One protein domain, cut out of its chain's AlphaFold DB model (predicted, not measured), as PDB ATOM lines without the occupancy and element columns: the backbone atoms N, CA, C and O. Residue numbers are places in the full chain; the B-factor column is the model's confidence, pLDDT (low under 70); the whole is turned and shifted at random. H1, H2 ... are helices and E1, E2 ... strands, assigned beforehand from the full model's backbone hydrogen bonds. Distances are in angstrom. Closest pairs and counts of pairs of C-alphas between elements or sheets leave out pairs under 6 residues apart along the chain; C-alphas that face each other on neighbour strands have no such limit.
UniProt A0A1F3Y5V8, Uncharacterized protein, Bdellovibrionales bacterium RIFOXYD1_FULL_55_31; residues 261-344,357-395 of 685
ATOM      1  N   VAL A 261     252.182 237.320 163.159       80.81
ATOM      2  CA  VAL A 261     250.833 236.737 163.079       80.81
ATOM      3  C   VAL A 261     250.793 235.276 163.529       80.81
ATOM      4  O   VAL A 261     249.824 234.563 163.286       80.81
ATOM      5  N   TRP A 262     251.886 234.826 164.130       77.19
ATOM      6  CA  TRP A 262     252.119 233.453 164.548       77.19
ATOM      7  C   TRP A 262     251.917 233.326 166.056       77.19
ATOM      8  O   TRP A 262     251.961 234.322 166.778       77.19
ATOM      9  N   GLU A 263     251.744 232.104 166.539       75.06
ATOM     10  CA  GLU A 263     251.725 231.802 167.972       75.06
ATOM     11  C   GLU A 263     252.940 232.395 168.706       75.06
ATOM     12  O   GLU A 263     254.064 232.416 168.197       75.06
ATOM     13  N   GLY A 264     252.692 232.962 169.890       77.25
ATOM     14  CA  GLY A 264     253.706 233.674 170.673       77.25
ATOM     15  C   GLY A 264     254.226 234.977 170.052       77.25
ATOM     16  O   GLY A 264     255.095 235.624 170.639       77.25
ATOM     17  N   ARG A 265     253.717 235.396 168.886       85.31
ATOM     18  CA  ARG A 265     253.996 236.704 168.279       85.31
ATOM     19  C   ARG A 265     252.837 237.656 168.547       85.31
ATOM     20  O   ARG A 265     251.682 237.253 168.616       85.31
ATOM     21  N   LEU A 266     253.166 238.932 168.692       86.75
ATOM     22  CA  LEU A 266     252.199 239.982 168.990       86.75
ATOM     23  C   LEU A 266     252.037 240.838 167.736       86.75
ATOM     24  O   LEU A 266     253.019 241.339 167.210       86.75
ATOM     25  N   MET A 267     250.826 241.011 167.225       86.31
ATOM     26  CA  MET A 267     250.551 241.863 166.070       86.31
ATOM     27  C   MET A 267     250.110 243.263 166.497       86.31
ATOM     28  O   MET A 267     250.474 244.252 165.860       86.31
ATOM     29  N   SER A 268     249.270 243.365 167.527       87.50
ATOM     30  CA  SER A 268     248.751 244.635 168.048       87.50
ATOM     31  C   SER A 268     248.361 244.492 169.521       87.50
ATOM     32  O   SER A 268     247.166 244.496 169.851       87.50
ATOM     33  N   PRO A 269     249.355 244.360 170.419       91.31
ATOM     34  CA  PRO A 269     249.080 244.185 171.832       91.31
ATOM     35  C   PRO A 269     248.566 245.490 172.458       91.31
ATOM     36  O   PRO A 269     249.051 246.565 172.104       91.31
ATOM     37  N   LYS A 270     247.582 245.420 173.366       89.50
ATOM     38  CA  LYS A 270     246.941 246.623 173.958       89.50
ATOM     39  C   LYS A 270     246.868 246.635 175.476       89.50
ATOM     40  O   LYS A 270     247.100 247.674 176.090       89.50
ATOM     41  N   GLY A 271     246.573 245.492 176.078       91.69
ATOM     42  CA  GLY A 271     246.576 245.302 177.519       91.69
ATOM     43  C   GLY A 271     247.553 244.204 177.905       91.69
ATOM     44  O   GLY A 271     247.806 243.285 177.128       91.69
ATOM     45  N   PHE A 272     248.083 244.283 179.120       95.56
ATOM     46  CA  PHE A 272     248.766 243.154 179.734       95.56
ATOM     47  C   PHE A 272     248.464 243.090 181.230       95.56
ATOM     48  O   PHE A 272     248.128 244.107 181.834       95.56
ATOM     49  N   ALA A 273     248.550 241.895 181.808       95.56
ATOM     50  CA  ALA A 273     248.353 241.652 183.231       95.56
ATOM     51  C   ALA A 273     249.278 240.531 183.722       95.56
ATOM     52  O   ALA A 273     249.590 239.604 182.971       95.56
ATOM     53  N   LEU A 274     249.692 240.603 184.987       93.38
ATOM     54  CA  LEU A 274     250.445 239.539 185.654       93.38
ATOM     55  C   LEU A 274     249.461 238.639 186.406       93.38
ATOM     56  O   LEU A 274     248.756 239.106 187.297       93.38
ATOM     57  N   ILE A 275     249.395 237.361 186.035       91.69
ATOM     58  CA  ILE A 275     248.525 236.370 186.678       91.69
ATOM     59  C   ILE A 275     249.369 235.591 187.686       91.69
ATOM     60  O   ILE A 275     250.194 234.741 187.323       91.69
ATOM     61  N   GLY A 276     249.176 235.915 188.963       85.25
ATOM     62  CA  GLY A 276     250.009 235.428 190.057       85.25
ATOM     63  C   GLY A 276     251.506 235.630 189.786       85.25
ATOM     64  O   GLY A 276     251.945 236.630 189.207       85.25
ATOM     65  N   ASN A 277     252.304 234.633 190.167       83.62
ATOM     66  CA  ASN A 277     253.758 234.660 189.988       83.62
ATOM     67  C   ASN A 277     254.238 233.911 188.739       83.62
ATOM     68  O   ASN A 277     255.436 233.869 188.487       83.62
ATOM     69  N   ASN A 278     253.329 233.378 187.922       83.56
ATOM     70  CA  ASN A 278     253.703 232.432 186.868       83.56
ATOM     71  C   ASN A 278     253.575 233.016 185.464       83.56
ATOM     72  O   ASN A 278     254.432 232.759 184.615       83.56
ATOM     73  N   TYR A 279     252.526 233.807 185.219       90.56
ATOM     74  CA  TYR A 279     252.135 234.145 183.859       90.56
ATOM     75  C   TYR A 279     251.986 235.637 183.600       90.56
ATOM     76  O   TYR A 279     251.601 236.420 184.468       90.56
ATOM     77  N   VAL A 280     252.237 235.997 182.349       93.56
ATOM     78  CA  VAL A 280     251.961 237.299 181.759       93.56
ATOM     79  C   VAL A 280     250.916 237.090 180.670       93.56
ATOM     80  O   VAL A 280     251.166 236.377 179.700       93.56
ATOM     81  N   ALA A 281     249.746 237.699 180.831       94.94
ATOM     82  CA  ALA A 281     248.715 237.733 179.805       94.94
ATOM     83  C   ALA A 281     248.854 239.012 178.983       94.94
ATOM     84  O   ALA A 281     248.999 240.088 179.557       94.94
ATOM     85  N   VAL A 282     248.777 238.909 177.659       95.44
ATOM     86  CA  VAL A 282     248.852 240.042 176.732       95.44
ATOM     87  C   VAL A 282     247.691 239.951 175.753       95.44
ATOM     88  O   VAL A 282     247.558 238.957 175.041       95.44
ATOM     89  N   SER A 283     246.832 240.969 175.709       94.06
ATOM     90  CA  SER A 283     245.724 240.997 174.757       94.06
ATOM     91  C   SER A 283     246.200 241.488 173.402       94.06
ATOM     92  O   SER A 283     246.839 242.536 173.319       94.06
ATOM     93  N   ASP A 284     245.858 240.757 172.342       92.62
ATOM     94  CA  ASP A 284     246.122 241.144 170.963       92.62
ATOM     95  C   ASP A 284     244.813 241.440 170.231       92.62
ATOM     96  O   ASP A 284     243.988 240.562 169.965       92.62
ATOM     97  N   THR A 285     244.624 242.713 169.900       89.75
ATOM     98  CA  THR A 285     243.387 243.192 169.272       89.75
ATOM     99  C   THR A 285     243.293 242.871 167.787       89.75
ATOM    100  O   THR A 285     242.185 242.766 167.263       89.75
ATOM    101  N   ALA A 286     244.426 242.671 167.106       87.31
ATOM    102  CA  ALA A 286     244.439 242.288 165.700       87.31
ATOM    103  C   ALA A 286     244.169 240.793 165.525       87.31
ATOM    104  O   ALA A 286     243.377 240.412 164.669       87.31
ATOM    105  N   LEU A 287     244.790 239.959 166.360       87.88
ATOM    106  CA  LEU A 287     244.636 238.502 166.328       87.88
ATOM    107  C   LEU A 287     243.435 238.006 167.143       87.88
ATOM    108  O   LEU A 287     243.099 236.819 167.074       87.88
ATOM    109  N   LYS A 288     242.763 238.914 167.865       90.88
ATOM    110  CA  LYS A 288     241.519 238.664 168.603       90.88
ATOM    111  C   LYS A 288     241.654 237.542 169.638       90.88
ATOM    112  O   LYS A 288     240.764 236.704 169.794       90.88
ATOM    113  N   LEU A 289     242.789 237.529 170.329       91.81
ATOM    114  CA  LEU A 289     243.159 236.549 171.349       91.81
ATOM    115  C   LEU A 289     243.805 237.246 172.543       91.81
ATOM    116  O   LEU A 289     244.269 238.385 172.448       91.81
ATOM    117  N   VAL A 290     243.890 236.525 173.653       93.44
ATOM    118  CA  VAL A 290     244.827 236.847 174.728       93.44
ATOM    119  C   VAL A 290     245.923 235.786 174.737       93.44
ATOM    120  O   VAL A 290     245.637 234.601 174.856       93.44
ATOM    121  N   PHE A 291     247.178 236.197 174.592       91.56
ATOM    122  CA  PHE A 291     248.327 235.300 174.673       91.56
ATOM    123  C   PHE A 291     248.841 235.216 176.104       91.56
ATOM    124  O   PHE A 291     248.928 236.231 176.795       91.56
ATOM    125  N   ILE A 292     249.219 234.014 176.526       90.38
ATOM    126  CA  ILE A 292     249.808 233.746 177.831       90.38
ATOM    127  C   ILE A 292     251.273 233.355 177.657       90.38
ATOM    128  O   ILE A 292     251.627 232.472 176.872       90.38
ATOM    129  N   PHE A 293     252.125 234.016 178.429       88.81
ATOM    130  CA  PHE A 293     253.561 233.792 178.481       88.81
ATOM    131  C   PHE A 293     253.979 233.463 179.910       88.81
ATOM    132  O   PHE A 293     253.344 233.899 180.868       88.81
ATOM    133  N   ALA A 294     255.077 232.734 180.072       88.38
ATOM    134  CA  ALA A 294     255.789 232.686 181.339       88.38
ATOM    135  C   ALA A 294     256.480 234.031 181.604       88.38
ATOM    136  O   ALA A 294     256.742 234.809 180.685       88.38
ATOM    137  N   ARG A 295     256.854 234.291 182.860       87.06
ATOM    138  CA  ARG A 295     257.588 235.515 183.238       87.06
ATOM    139  C   ARG A 295     258.945 235.694 182.554       87.06
ATOM    140  O   ARG A 295     259.458 236.800 182.523       87.06
ATOM    141  N   ASN A 296     259.532 234.656 181.973       84.94
ATOM    142  CA  ASN A 296     260.742 234.796 181.155       84.94
ATOM    143  C   ASN A 296     260.443 235.140 179.678       84.94
ATOM    144  O   ASN A 296     261.359 235.150 178.863       84.94
ATOM    145  N   GLY A 297     259.177 235.382 179.322       85.25
ATOM    146  CA  GLY A 297     258.741 235.688 177.958       85.25
ATOM    147  C   GLY A 297     258.505 234.465 177.071       85.25
ATOM    148  O   GLY A 297     258.136 234.625 175.909       85.25
ATOM    149  N   LYS A 298     258.679 233.239 177.586       85.12
ATOM    150  CA  LYS A 298     258.371 232.016 176.834       85.12
ATOM    151  C   LYS A 298     256.865 231.899 176.611       85.12
ATOM    152  O   LYS A 298     256.095 231.958 177.566       85.12
ATOM    153  N   PHE A 299     256.455 231.696 175.363       84.12
ATOM    154  CA  PHE A 299     255.057 231.448 175.016       84.12
ATOM    155  C   PHE A 299     254.544 230.148 175.653       84.12
ATOM    156  O   PHE A 299     255.248 229.137 175.641       84.12
ATOM    157  N   ILE A 300     253.341 230.199 176.236       83.19
ATOM    158  CA  ILE A 300     252.689 229.062 176.909       83.19
ATOM    159  C   ILE A 300     251.429 228.616 176.171       83.19
ATOM    160  O   ILE A 300     251.139 227.428 176.152       83.19
ATOM    161  N   GLY A 301     250.674 229.559 175.614       82.12
ATOM    162  CA  GLY A 301     249.424 229.265 174.931       82.12
ATOM    163  C   GLY A 301     248.589 230.519 174.723       82.12
ATOM    164  O   GLY A 301     248.998 231.635 175.056       82.12
ATOM    165  N   SER A 302     247.396 230.348 174.174       85.94
ATOM    166  CA  SER A 302     246.450 231.445 173.965       85.94
ATOM    167  C   SER A 302     245.105 231.171 174.626       85.94
ATOM    168  O   SER A 302     244.846 230.086 175.137       85.94
ATOM    169  N   LEU A 303     244.267 232.195 174.673       88.19
ATOM    170  CA  LEU A 303     242.940 232.170 175.255       88.19
ATOM    171  C   LEU A 303     241.975 232.862 174.291       88.19
ATOM    172  O   LEU A 303     242.267 233.967 173.821       88.19
ATOM    173  N   GLY A 304     240.842 232.215 174.018       86.69
ATOM    174  CA  GLY A 304     239.686 232.788 173.326       86.69
ATOM    175  C   GLY A 304     238.589 233.286 174.278       86.69
ATOM    176  O   GLY A 304     238.637 233.083 175.492       86.69
ATOM    177  N   ALA A 305     237.574 233.943 173.719       82.06
ATOM    178  CA  ALA A 305     236.464 234.583 174.424       82.06
ATOM    179  C   ALA A 305     235.560 233.608 175.194       82.06
ATOM    180  O   ALA A 305     234.938 233.991 176.181       82.06
ATOM    181  N   ASP A 306     235.496 232.347 174.782       77.25
ATOM    182  CA  ASP A 306     234.764 231.268 175.455       77.25
ATOM    183  C   ASP A 306     235.684 230.362 176.293       77.25
ATOM    184  O   ASP A 306     235.283 229.276 176.709       77.25
ATOM    185  N   ALA A 307     236.919 230.811 176.539       78.06
ATOM    186  CA  ALA A 307     238.028 230.031 177.084       78.06
ATOM    187  C   ALA A 307     238.517 228.897 176.167       78.06
ATOM    188  O   ALA A 307     239.389 228.123 176.557       78.06
ATOM    189  N   LYS A 308     237.966 228.811 174.954       76.00
ATOM    190  CA  LYS A 308     238.351 227.874 173.912       76.00
ATOM    191  C   LYS A 308     238.698 228.666 172.652       76.00
ATOM    192  O   LYS A 308     239.502 229.591 172.704       76.00
ATOM    193  N   GLU A 309     238.118 228.304 171.515       70.81
ATOM    194  CA  GLU A 309     238.522 228.795 170.202       70.81
ATOM    195  C   GLU A 309     237.821 230.088 169.780       70.81
ATOM    196  O   GLU A 309     238.256 230.724 168.811       70.81
ATOM    197  N   ALA A 310     236.743 230.492 170.465       81.38
ATOM    198  CA  ALA A 310     235.990 231.666 170.054       81.38
ATOM    199  C   ALA A 310     236.886 232.903 170.120       81.38
ATOM    200  O   ALA A 310     237.540 233.178 171.125       81.38
ATOM    201  N   ARG A 311     236.924 233.684 169.042       88.25
ATOM    202  CA  ARG A 311     237.730 234.905 169.000       88.25
ATOM    203  C   ARG A 311     237.077 236.004 169.831       88.25
ATOM    204  O   ARG A 311     235.855 236.132 169.878       88.25
ATOM    205  N   PHE A 312     237.912 236.823 170.458       91.31
ATOM    206  CA  PHE A 312     237.471 238.088 171.034       91.31
ATOM    207  C   PHE A 312     237.031 239.058 169.925       91.31
ATOM    208  O   PHE A 312     237.383 238.910 168.757       91.31
ATOM    209  N   GLY A 313     236.250 240.074 170.268       89.44
ATOM    210  CA  GLY A 313     235.916 241.162 169.357       89.44
ATOM    211  C   GLY A 313     237.050 242.183 169.289       89.44
ATOM    212  O   GLY A 313     237.661 242.376 168.236       89.44
ATOM    213  N   TYR A 314     237.319 242.834 170.424       89.19
ATOM    214  CA  TYR A 314     238.385 243.825 170.603       89.19
ATOM    215  C   TYR A 314     238.850 243.853 172.078       89.19
ATOM    216  O   TYR A 314     238.395 244.705 172.850       89.19
ATOM    217  N   PRO A 315     239.713 242.907 172.505       92.69
ATOM    218  CA  PRO A 315     240.131 242.746 173.902       92.69
ATOM    219  C   PRO A 315     241.121 243.851 174.312       92.69
ATOM    220  O   PRO A 315     242.339 243.718 174.176       92.69
ATOM    221  N   LEU A 316     240.600 244.982 174.782       89.75
ATOM    222  CA  LEU A 316     241.353 246.232 174.897       89.75
ATOM    223  C   LEU A 316     242.155 246.360 176.199       89.75
ATOM    224  O   LEU A 316     243.289 246.836 176.175       89.75
ATOM    225  N   SER A 317     241.577 245.957 177.334       92.50
ATOM    226  CA  SER A 317     242.198 246.111 178.656       92.50
ATOM    227  C   SER A 317     242.160 244.804 179.438       92.50
ATOM    228  O   SER A 317     241.163 244.082 179.395       92.50
ATOM    229  N   LEU A 318     243.238 244.540 180.181       96.12
ATOM    230  CA  LEU A 318     243.402 243.371 181.042       96.12
ATOM    231  C   LEU A 318     243.687 243.814 182.479       96.12
ATOM    232  O   LEU A 318     244.351 244.825 182.693       96.12
ATOM    233  N   ALA A 319     243.224 243.033 183.448       95.88
ATOM    234  CA  ALA A 319     243.704 243.042 184.827       95.88
ATOM    235  C   ALA A 319     243.599 241.624 185.365       95.88
ATOM    236  O   ALA A 319     242.870 240.793 184.820       95.88
ATOM    237  N   ALA A 320     244.311 241.352 186.445       94.50
ATOM    238  CA  ALA A 320     244.291 240.052 187.074       94.50
ATOM    239  C   ALA A 320     244.247 240.189 188.592       94.50
ATOM    240  O   ALA A 320     244.694 241.184 189.158       94.50
ATOM    241  N   SER A 321     243.691 239.173 189.239       91.38
ATOM    242  CA  SER A 321     243.742 239.004 190.686       91.38
ATOM    243  C   SER A 321     243.898 237.517 190.982       91.38
ATOM    244  O   SER A 321     243.091 236.705 190.525       91.38
ATOM    245  N   ALA A 322     244.963 237.153 191.703       87.12
ATOM    246  CA  ALA A 322     245.387 235.763 191.878       87.12
ATOM    247  C   ALA A 322     245.520 235.034 190.520       87.12
ATOM    248  O   ALA A 322     246.277 235.487 189.663       87.12
ATOM    249  N   ASN A 323     244.796 233.926 190.305       89.31
ATOM    250  CA  ASN A 323     244.791 233.198 189.024       89.31
ATOM    251  C   ASN A 323     243.778 233.771 188.007       89.31
ATOM    252  O   ASN A 323     243.788 233.407 186.830       89.31
ATOM    253  N   ARG A 324     242.908 234.690 188.433       93.12
ATOM    254  CA  ARG A 324     241.806 235.166 187.607       93.12
ATOM    255  C   ARG A 324     242.241 236.302 186.695       93.12
ATOM    256  O   ARG A 324     242.778 237.302 187.163       93.12
ATOM    257  N   LEU A 325     241.931 236.166 185.413       96.38
ATOM    258  CA  LEU A 325     242.129 237.176 184.383       96.38
ATOM    259  C   LEU A 325     240.788 237.811 184.007       96.38
ATOM    260  O   LEU A 325     239.821 237.106 183.726       96.38
ATOM    261  N   TYR A 326     240.749 239.138 183.937       97.81
ATOM    262  CA  TYR A 326     239.603 239.910 183.465       97.81
ATOM    263  C   TYR A 326     239.933 240.573 182.132       97.81
ATOM    264  O   TYR A 326     240.972 241.222 182.000       97.81
ATOM    265  N   VAL A 327     239.033 240.440 181.161       97.69
ATOM    266  CA  VAL A 327     239.183 240.965 179.802       97.69
ATOM    267  C   VAL A 327     238.034 241.925 179.509       97.69
ATOM    268  O   VAL A 327     236.872 241.519 179.479       97.69
ATOM    269  N   ALA A 328     238.351 243.201 179.282       95.62
ATOM    270  CA  ALA A 328     237.415 244.168 178.715       95.62
ATOM    271  C   ALA A 328     237.398 243.999 177.197       95.62
ATOM    272  O   ALA A 328     238.318 244.450 176.510       95.62
ATOM    273  N   ASP A 329     236.353 243.359 176.678       94.00
ATOM    274  CA  ASP A 329     236.122 243.272 175.246       94.00
ATOM    275  C   ASP A 329     235.185 244.389 174.790       94.00
ATOM    276  O   ASP A 329     233.965 244.368 174.996       94.00
ATOM    277  N   LEU A 330     235.800 245.381 174.156       88.75
ATOM    278  CA  LEU A 330     235.144 246.603 173.733       88.75
ATOM    279  C   LEU A 330     234.118 246.352 172.622       88.75
ATOM    280  O   LEU A 330     233.050 246.959 172.643       88.75
ATOM    281  N   ALA A 331     234.404 245.464 171.665       86.19
ATOM    282  CA  ALA A 331     233.502 245.218 170.539       86.19
ATOM    283  C   ALA A 331     232.370 244.245 170.892       86.19
ATOM    284  O   ALA A 331     231.287 244.344 170.318       86.19
ATOM    285  N   LEU A 332     232.592 243.340 171.850       90.25
ATOM    286  CA  LEU A 332     231.546 242.443 172.347       90.25
ATOM    287  C   LEU A 332     230.627 243.089 173.396       90.25
ATOM    288  O   LEU A 332     229.644 242.457 173.778       90.25
ATOM    289  N   ASN A 333     230.917 244.313 173.862       92.62
ATOM    290  CA  ASN A 333     230.227 244.954 174.994       92.62
ATOM    291  C   ASN A 333     230.199 244.055 176.241       92.62
ATOM    292  O   ASN A 333     229.175 243.910 176.919       92.62
ATOM    293  N   LYS A 334     231.327 243.390 176.512       95.75
ATOM    294  CA  LYS A 334     231.424 242.369 177.553       95.75
ATOM    295  C   LYS A 334     232.709 242.506 178.346       95.75
ATOM    296  O   LYS A 334     233.797 242.640 177.796       95.75
ATOM    297  N   LEU A 335     232.567 242.397 179.656       97.62
ATOM    298  CA  LEU A 335     233.639 241.996 180.547       97.62
ATOM    299  C   LEU A 335     233.599 240.470 180.672       97.62
ATOM    300  O   LEU A 335     232.546 239.909 180.977       97.62
ATOM    301  N   LEU A 336     234.728 239.804 180.452       97.56
ATOM    302  CA  LEU A 336     234.862 238.355 180.601       97.56
ATOM    303  C   LEU A 336     235.881 238.039 181.693       97.56
ATOM    304  O   LEU A 336     236.930 238.680 181.753       97.56
ATOM    305  N   ALA A 337     235.585 237.059 182.544       97.31
ATOM    306  CA  ALA A 337     236.496 236.609 183.592       97.31
ATOM    307  C   ALA A 337     236.854 235.136 183.419       97.31
ATOM    308  O   ALA A 337     235.970 234.286 183.316       97.31
ATOM    309  N   PHE A 338     238.148 234.840 183.450       94.50
ATOM    310  CA  PHE A 338     238.697 233.506 183.257       94.50
ATOM    311  C   PHE A 338     239.515 233.096 184.470       94.50
ATOM    312  O   PHE A 338     240.338 233.865 184.956       94.50
ATOM    313  N   GLU A 339     239.307 231.878 184.946       92.50
ATOM    314  CA  GLU A 339     240.229 231.222 185.869       92.50
ATOM    315  C   GLU A 339     241.282 230.490 185.042       92.50
ATOM    316  O   GLU A 339     240.920 229.642 184.227       92.50
ATOM    317  N   VAL A 340     242.552 230.851 185.212       88.75
ATOM    318  CA  VAL A 340     243.685 230.308 184.455       88.75
ATOM    319  C   VAL A 340     244.463 229.350 185.352       88.75
ATOM    320  O   VAL A 340     245.030 229.760 186.366       88.75
ATOM    321  N   ALA A 341     244.491 228.065 184.997       80.38
ATOM    322  CA  ALA A 341     245.134 227.052 185.826       80.38
ATOM    323  C   ALA A 341     246.672 227.209 185.823       80.38
ATOM    324  O   ALA A 341     247.281 227.302 184.754       80.38
ATOM    325  N   PRO A 342     247.338 227.222 186.993       66.12
ATOM    326  CA  PRO A 342     248.793 227.209 187.065       66.12
ATOM    327  C   PRO A 342     249.372 225.836 186.691       66.12
ATOM    328  O   PRO A 342     248.959 224.814 187.227       66.12
ATOM    329  N   GLY A 343     250.387 225.822 185.823       59.66
ATOM    330  CA  GLY A 343     251.327 224.704 185.682       59.66
ATOM    331  C   GLY A 343     251.013 223.631 184.637       59.66
ATOM    332  O   GLY A 343     251.812 222.711 184.499       59.66
ATOM    333  N   GLN A 344     249.929 223.730 183.865       53.75
ATOM    334  CA  GLN A 344     249.656 222.779 182.780       53.75
ATOM    335  C   GLN A 344     250.014 223.384 181.423       53.75
ATOM    336  O   GLN A 344     249.406 224.353 180.967       53.75
ATOM    337  N   ILE A 357     251.927 224.150 159.591       52.25
ATOM    338  CA  ILE A 357     252.626 225.434 159.457       52.25
ATOM    339  C   ILE A 357     251.667 226.483 158.889       52.25
ATOM    340  O   ILE A 357     251.633 227.598 159.381       52.25
ATOM    341  N   LEU A 358     250.812 226.157 157.919       50.44
ATOM    342  CA  LEU A 358     249.800 227.109 157.447       50.44
ATOM    343  C   LEU A 358     248.668 227.355 158.467       50.44
ATOM    344  O   LEU A 358     248.137 228.470 158.501       50.44
ATOM    345  N   ARG A 359     248.331 226.373 159.321       53.75
ATOM    346  CA  ARG A 359     247.348 226.504 160.422       53.75
ATOM    347  C   ARG A 359     247.826 227.418 161.557       53.75
ATOM    348  O   ARG A 359     247.009 228.146 162.110       53.75
ATOM    349  N   LYS A 360     249.130 227.476 161.850       61.44
ATOM    350  CA  LYS A 360     249.707 228.371 162.879       61.44
ATOM    351  C   LYS A 360     249.668 229.861 162.508       61.44
ATOM    352  O   LYS A 360     249.978 230.721 163.336       61.44
ATOM    353  N   ASN A 361     249.291 230.198 161.270       71.25
ATOM    354  CA  ASN A 361     249.088 231.581 160.851       71.25
ATOM    355  C   ASN A 361     247.717 232.086 161.322       71.25
ATOM    356  O   ASN A 361     246.704 231.970 160.624       71.25
ATOM    357  N   LEU A 362     247.704 232.724 162.490       76.00
ATOM    358  CA  LEU A 362     246.495 233.220 163.144       76.00
ATOM    359  C   LEU A 362     245.779 234.309 162.326       76.00
ATOM    360  O   LEU A 362     244.577 234.507 162.495       76.00
ATOM    361  N   PHE A 363     246.476 234.987 161.404       76.12
ATOM    362  CA  PHE A 363     245.887 236.020 160.544       76.12
ATOM    363  C   PHE A 363     244.929 235.460 159.488       76.12
ATOM    364  O   PHE A 363     244.059 236.186 159.013       76.12
ATOM    365  N   ARG A 364     245.047 234.176 159.123       74.88
ATOM    366  CA  ARG A 364     244.126 233.530 158.169       74.88
ATOM    367  C   ARG A 364     242.796 233.108 158.792       74.88
ATOM    368  O   ARG A 364     241.920 232.640 158.070       74.88
ATOM    369  N   ASN A 365     242.621 233.281 160.101       78.31
ATOM    370  CA  ASN A 365     241.360 232.966 160.752       78.31
ATOM    371  C   ASN A 365     240.226 233.870 160.195       78.31
ATOM    372  O   ASN A 365     240.381 235.097 160.187       78.31
ATOM    373  N   PRO A 366     239.083 233.308 159.749       81.19
ATOM    374  CA  PRO A 366     237.985 234.088 159.173       81.19
ATOM    375  C   PRO A 366     237.475 235.214 160.081       81.19
ATOM    376  O   PRO A 366     237.203 236.313 159.600       81.19
ATOM    377  N   GLU A 367     237.422 234.991 161.397       81.69
ATOM    378  CA  GLU A 367     236.978 236.005 162.359       81.69
ATOM    379  C   GLU A 367     237.981 237.157 162.501       81.69
ATOM    380  O   GLU A 367     237.583 238.295 162.757       81.69
ATOM    381  N   VAL A 368     239.276 236.908 162.276       81.69
ATOM    382  CA  VAL A 368     240.303 237.962 162.196       81.69
ATOM    383  C   VAL A 368     240.131 238.781 160.914       81.69
ATOM    384  O   VAL A 368     240.169 240.012 160.953       81.69
ATOM    385  N   LEU A 369     239.868 238.121 159.782       81.25
ATOM    386  CA  LEU A 369     239.732 238.784 158.482       81.25
ATOM    387  C   LEU A 369     238.441 239.602 158.339       81.25
ATOM    388  O   LEU A 369     238.465 240.646 157.685       81.25
ATOM    389  N   LYS A 370     237.348 239.171 158.982       78.62
ATOM    390  CA  LYS A 370     235.998 239.751 158.863       78.62
ATOM    391  C   LYS A 370     235.910 241.260 159.122       78.62
ATOM    392  O   LYS A 370     235.084 241.920 158.507       78.62
ATOM    393  N   ASP A 371     236.744 241.810 160.008       72.94
ATOM    394  CA  ASP A 371     236.746 243.249 160.348       72.94
ATOM    395  C   ASP A 371     238.161 243.858 160.300       72.94
ATOM    396  O   ASP A 371     238.461 244.869 160.936       72.94
ATOM    397  N   ARG A 372     239.073 243.227 159.545       77.06
ATOM    398  CA  ARG A 372     240.518 243.520 159.577       77.06
ATOM    399  C   ARG A 372     240.859 244.986 159.310       77.06
ATOM    400  O   ARG A 372     241.791 245.522 159.905       77.06
ATOM    401  N   VAL A 373     240.138 245.639 158.396       73.75
ATOM    402  CA  VAL A 373     240.422 247.022 157.995       73.75
ATOM    403  C   VAL A 373     240.066 247.964 159.131       73.75
ATOM    404  O   VAL A 373     240.874 248.823 159.485       73.75
ATOM    405  N   ARG A 374     238.887 247.769 159.734       74.31
ATOM    406  CA  ARG A 374     238.467 248.527 160.905       74.31
ATOM    407  C   ARG A 374     239.426 248.276 162.050       74.31
ATOM    408  O   ARG A 374     239.942 249.248 162.576       74.31
ATOM    409  N   THR A 375     239.745 247.024 162.373       75.69
ATOM    410  CA  THR A 375     240.713 246.681 163.422       75.69
ATOM    411  C   THR A 375     242.065 247.351 163.187       75.69
ATOM    412  O   THR A 375     242.597 247.956 164.106       75.69
ATOM    413  N   ARG A 376     242.598 247.363 161.958       76.44
ATOM    414  CA  ARG A 376     243.866 248.046 161.638       76.44
ATOM    415  C   ARG A 376     243.798 249.558 161.856       76.44
ATOM    416  O   ARG A 376     244.743 250.134 162.382       76.44
ATOM    417  N   CYS A 377     242.709 250.206 161.445       75.44
ATOM    418  CA  CYS A 377     242.498 251.626 161.723       75.44
ATOM    419  C   CYS A 377     242.370 251.857 163.232       75.44
ATOM    420  O   CYS A 377     243.052 252.718 163.792       75.44
ATOM    421  N   MET A 378     241.553 251.038 163.893       73.25
ATOM    422  CA  MET A 378     241.361 251.071 165.332       73.25
ATOM    423  C   MET A 378     242.687 250.893 166.052       73.25
ATOM    424  O   MET A 378     242.917 251.681 166.932       73.25
ATOM    425  N   ASN A 379     243.627 250.057 165.604       71.88
ATOM    426  CA  ASN A 379     244.927 249.866 166.263       71.88
ATOM    427  C   ASN A 379     245.785 251.139 166.392       71.88
ATOM    428  O   ASN A 379     246.695 251.182 167.222       71.88
ATOM    429  N   CYS A 380     245.521 252.169 165.588       69.75
ATOM    430  CA  CYS A 380     246.104 253.500 165.769       69.75
ATOM    431  C   CYS A 380     245.141 254.454 166.498       69.75
ATOM    432  O   CYS A 380     245.584 255.344 167.223       69.75
ATOM    433  N   HIS A 381     243.831 254.278 166.308       69.19
ATOM    434  CA  HIS A 381     242.768 255.076 166.926       69.19
ATOM    435  C   HIS A 381     242.341 254.600 168.329       69.19
ATOM    436  O   HIS A 381     241.537 255.265 168.970       69.19
ATOM    437  N   ASP A 382     242.859 253.487 168.835       64.00
ATOM    438  CA  ASP A 382     242.475 252.882 170.109       64.00
ATOM    439  C   ASP A 382     243.567 253.031 171.172       64.00
ATOM    440  O   ASP A 382     243.308 253.288 172.343       64.00
ATOM    441  N   GLY A 383     244.817 252.850 170.763       50.66
ATOM    442  CA  GLY A 383     245.731 252.030 171.554       50.66
ATOM    443  C   GLY A 383     246.686 252.801 172.420       50.66
ATOM    444  O   GLY A 383     247.790 252.339 172.681       50.66
ATOM    445  N   VAL A 384     246.287 254.012 172.778       53.59
ATOM    446  CA  VAL A 384     247.107 254.985 173.494       53.59
ATOM    447  C   VAL A 384     246.260 256.033 174.180       53.59
ATOM    448  O   VAL A 384     246.660 256.554 175.215       53.59
ATOM    449  N   GLU A 385     245.129 256.375 173.557       56.25
ATOM    450  CA  GLU A 385     244.292 257.515 173.893       56.25
ATOM    451  C   GLU A 385     242.825 257.098 173.800       56.25
ATOM    452  O   GLU A 385     242.240 257.104 172.720       56.25
ATOM    453  N   ILE A 386     242.199 256.773 174.936       50.56
ATOM    454  CA  ILE A 386     240.770 256.402 175.016       50.56
ATOM    455  C   ILE A 386     239.840 257.443 174.376       50.56
ATOM    456  O   ILE A 386     238.746 257.138 173.919       50.56
ATOM    457  N   ASN A 387     240.292 258.683 174.225       51.56
ATOM    458  CA  ASN A 387     239.547 259.706 173.508       51.56
ATOM    459  C   ASN A 387     239.402 259.468 171.990       51.56
ATOM    460  O   ASN A 387     238.449 259.960 171.385       51.56
ATOM    461  N   SER A 388     240.317 258.742 171.352       57.66
ATOM    462  CA  SER A 388     240.153 258.365 169.943       57.66
ATOM    463  C   SER A 388     239.130 257.225 169.785       57.66
ATOM    464  O   SER A 388     238.451 257.161 168.758       57.66
ATOM    465  N   LEU A 389     238.908 256.430 170.845       62.72
ATOM    466  CA  LEU A 389     237.816 255.454 170.941       62.72
ATOM    467  C   LEU A 389     236.450 256.130 171.067       62.72
ATOM    468  O   LEU A 389     235.544 255.768 170.331       62.72
ATOM    469  N   ASP A 390     236.292 257.147 171.922       59.03
ATOM    470  CA  ASP A 390     235.008 257.868 172.067       59.03
ATOM    471  C   ASP A 390     234.565 258.463 170.723       59.03
ATOM    472  O   ASP A 390     233.427 258.305 170.301       59.03
ATOM    473  N   LYS A 391     235.488 259.056 169.963       56.28
ATOM    474  CA  LYS A 391     235.166 259.614 168.640       56.28
ATOM    475  C   LYS A 391     234.846 258.559 167.582       56.28
ATOM    476  O   LYS A 391     234.021 258.817 166.713       56.28
ATOM    477  N   SER A 392     235.503 257.401 167.640       54.53
ATOM    478  CA  SER A 392     235.294 256.310 166.681       54.53
ATOM    479  C   SER A 392     234.115 255.392 167.050       54.53
ATOM    480  O   SER A 392     233.588 254.710 166.174       54.53
ATOM    481  N   MET A 393     233.664 255.393 168.311       51.41
ATOM    482  CA  MET A 393     232.620 254.494 168.831       51.41
ATOM    483  C   MET A 393     231.380 255.220 169.378       51.41
ATOM    484  O   MET A 393     230.270 254.794 169.080       51.41
ATOM    485  N   TYR A 394     231.522 256.309 170.148       46.09
ATOM    486  CA  TYR A 394     230.402 256.971 170.848       46.09
ATOM    487  C   TYR A 394     229.495 257.773 169.912       46.09
ATOM    488  O   TYR A 394     228.317 257.956 170.195       46.09
ATOM    489  N   GLN A 395     229.991 258.201 168.749       50.12
ATOM    490  CA  GLN A 395     229.104 258.745 167.713       50.12
ATOM    491  C   GLN A 395     228.331 257.640 166.945       50.12
ATOM    492  O   GLN A 395     227.541 257.919 166.049       50.12
TER     493      GLN A 395
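This is residues 261 to 344 and 357 to 395 of the 685 residues of an uncharacterized protein of Bdellovibrionales bacterium RIFOXYD1_FULL_55_31 (UniProt A0A1F3Y5V8). Look first for two twisted sheets that make a sandwich: E1 to E4 in one and E5 to E7 in the other, only partly face to face, closest where E1 and E5 run side by side and open between E4 and E7. Three short helices, H1, H2 and H3, follow one another in a loose string beyond the end of the sandwich where E1 and E5 begin, packed on neither sheet. The printed part has 123 residues, with seven named strands followed by three named helices; both sheets are antiparallel, in the orders E1 E2 E3 E4 and E5 E6 E7, and the class is mixed, helices and strands. The whole is compact, with a radius of gyration of the C-alphas of 14.0 A, and spans 44 by 35 by 24 A.

Begin with the larger sheet, a meander, each strand the antiparallel neighbour of the one before: E1, residues 269 to 275, E2, residues 279 to 284, E3, residues 289 to 294, and E4, residues 299 to 303. E1 and E2 form a hairpin at 160 degrees between directions, with N 273 and O 281 2.9 A apart. E2 and E3 form another at 154 degrees, where you will find N 282 and O 291 2.8 A apart. The hairpin of E3 and E4 stands at 150 degrees, with N 292 and O 301 at 2.8 A. Turn next to the second meander: E5, residues 315 to 321, E6, residues 324 to 329, and E7, residues 334 to 340. Its hairpins are E5 and E6, with N 326 and O 319 2.8 A apart, and E6 and E7, with N 327 and O 336 2.8 A apart. The two strongly twisted sheets form a sandwich, two sheets face to face, with best planes 32 degrees apart and strands at 14 degrees to each other. The closest C-alphas of E1 and E5 are those of Gly 271 and Ser 317, 4.6 A apart, while E4 and E7 are apart. Beyond the cut, H1, residues 366 to 369, and H2, residues 372 to 381, meet only through their link. H2 touches H3, residues 386 to 394, in a helical hairpin: the closest C-alphas are those of His 381 and Ser 388, 5.2 A apart, and the helices run opposite ways at a steep tilt of 44 degrees. The three helices are not on either sheet. Every O i to N i+4 pair is within hydrogen-bond range in H3, and 5 of 6 are in H2; H1 is too short for such a pair.

Find C-alpha 269 at (249.080, 244.185, 171.832); from there E1 runs 16.8 A to C-alpha 275. E2 measures 15.9 A, E3 16.6 A and E4 12.1 A. Pick up E5 at C-alpha 315, (240.131, 242.746, 173.902); it is 17.6 A long, E6 15.8 A and E7 18.5 A. H1 covers 5.1 A and H2 13.9 A, and H3 runs 11.2 A to C-alpha 394 at (230.402, 256.971, 170.848).

The two C-alphas farthest apart are those of Gly 343 and Gln 395, 44.4 A. Residues 345 to 356 are not printed, and C-alphas 344 and 357 are 23.7 A apart across the cut. Of the links that are printed whole, the one from E4 to E5, with 11 residues between them, is long; it is where the chain changes from one sheet to the other. The mean pLDDT of the printed part is 80.9; look for values under 70 at residues 342 to 344, 357 to 360 and 380 to 395.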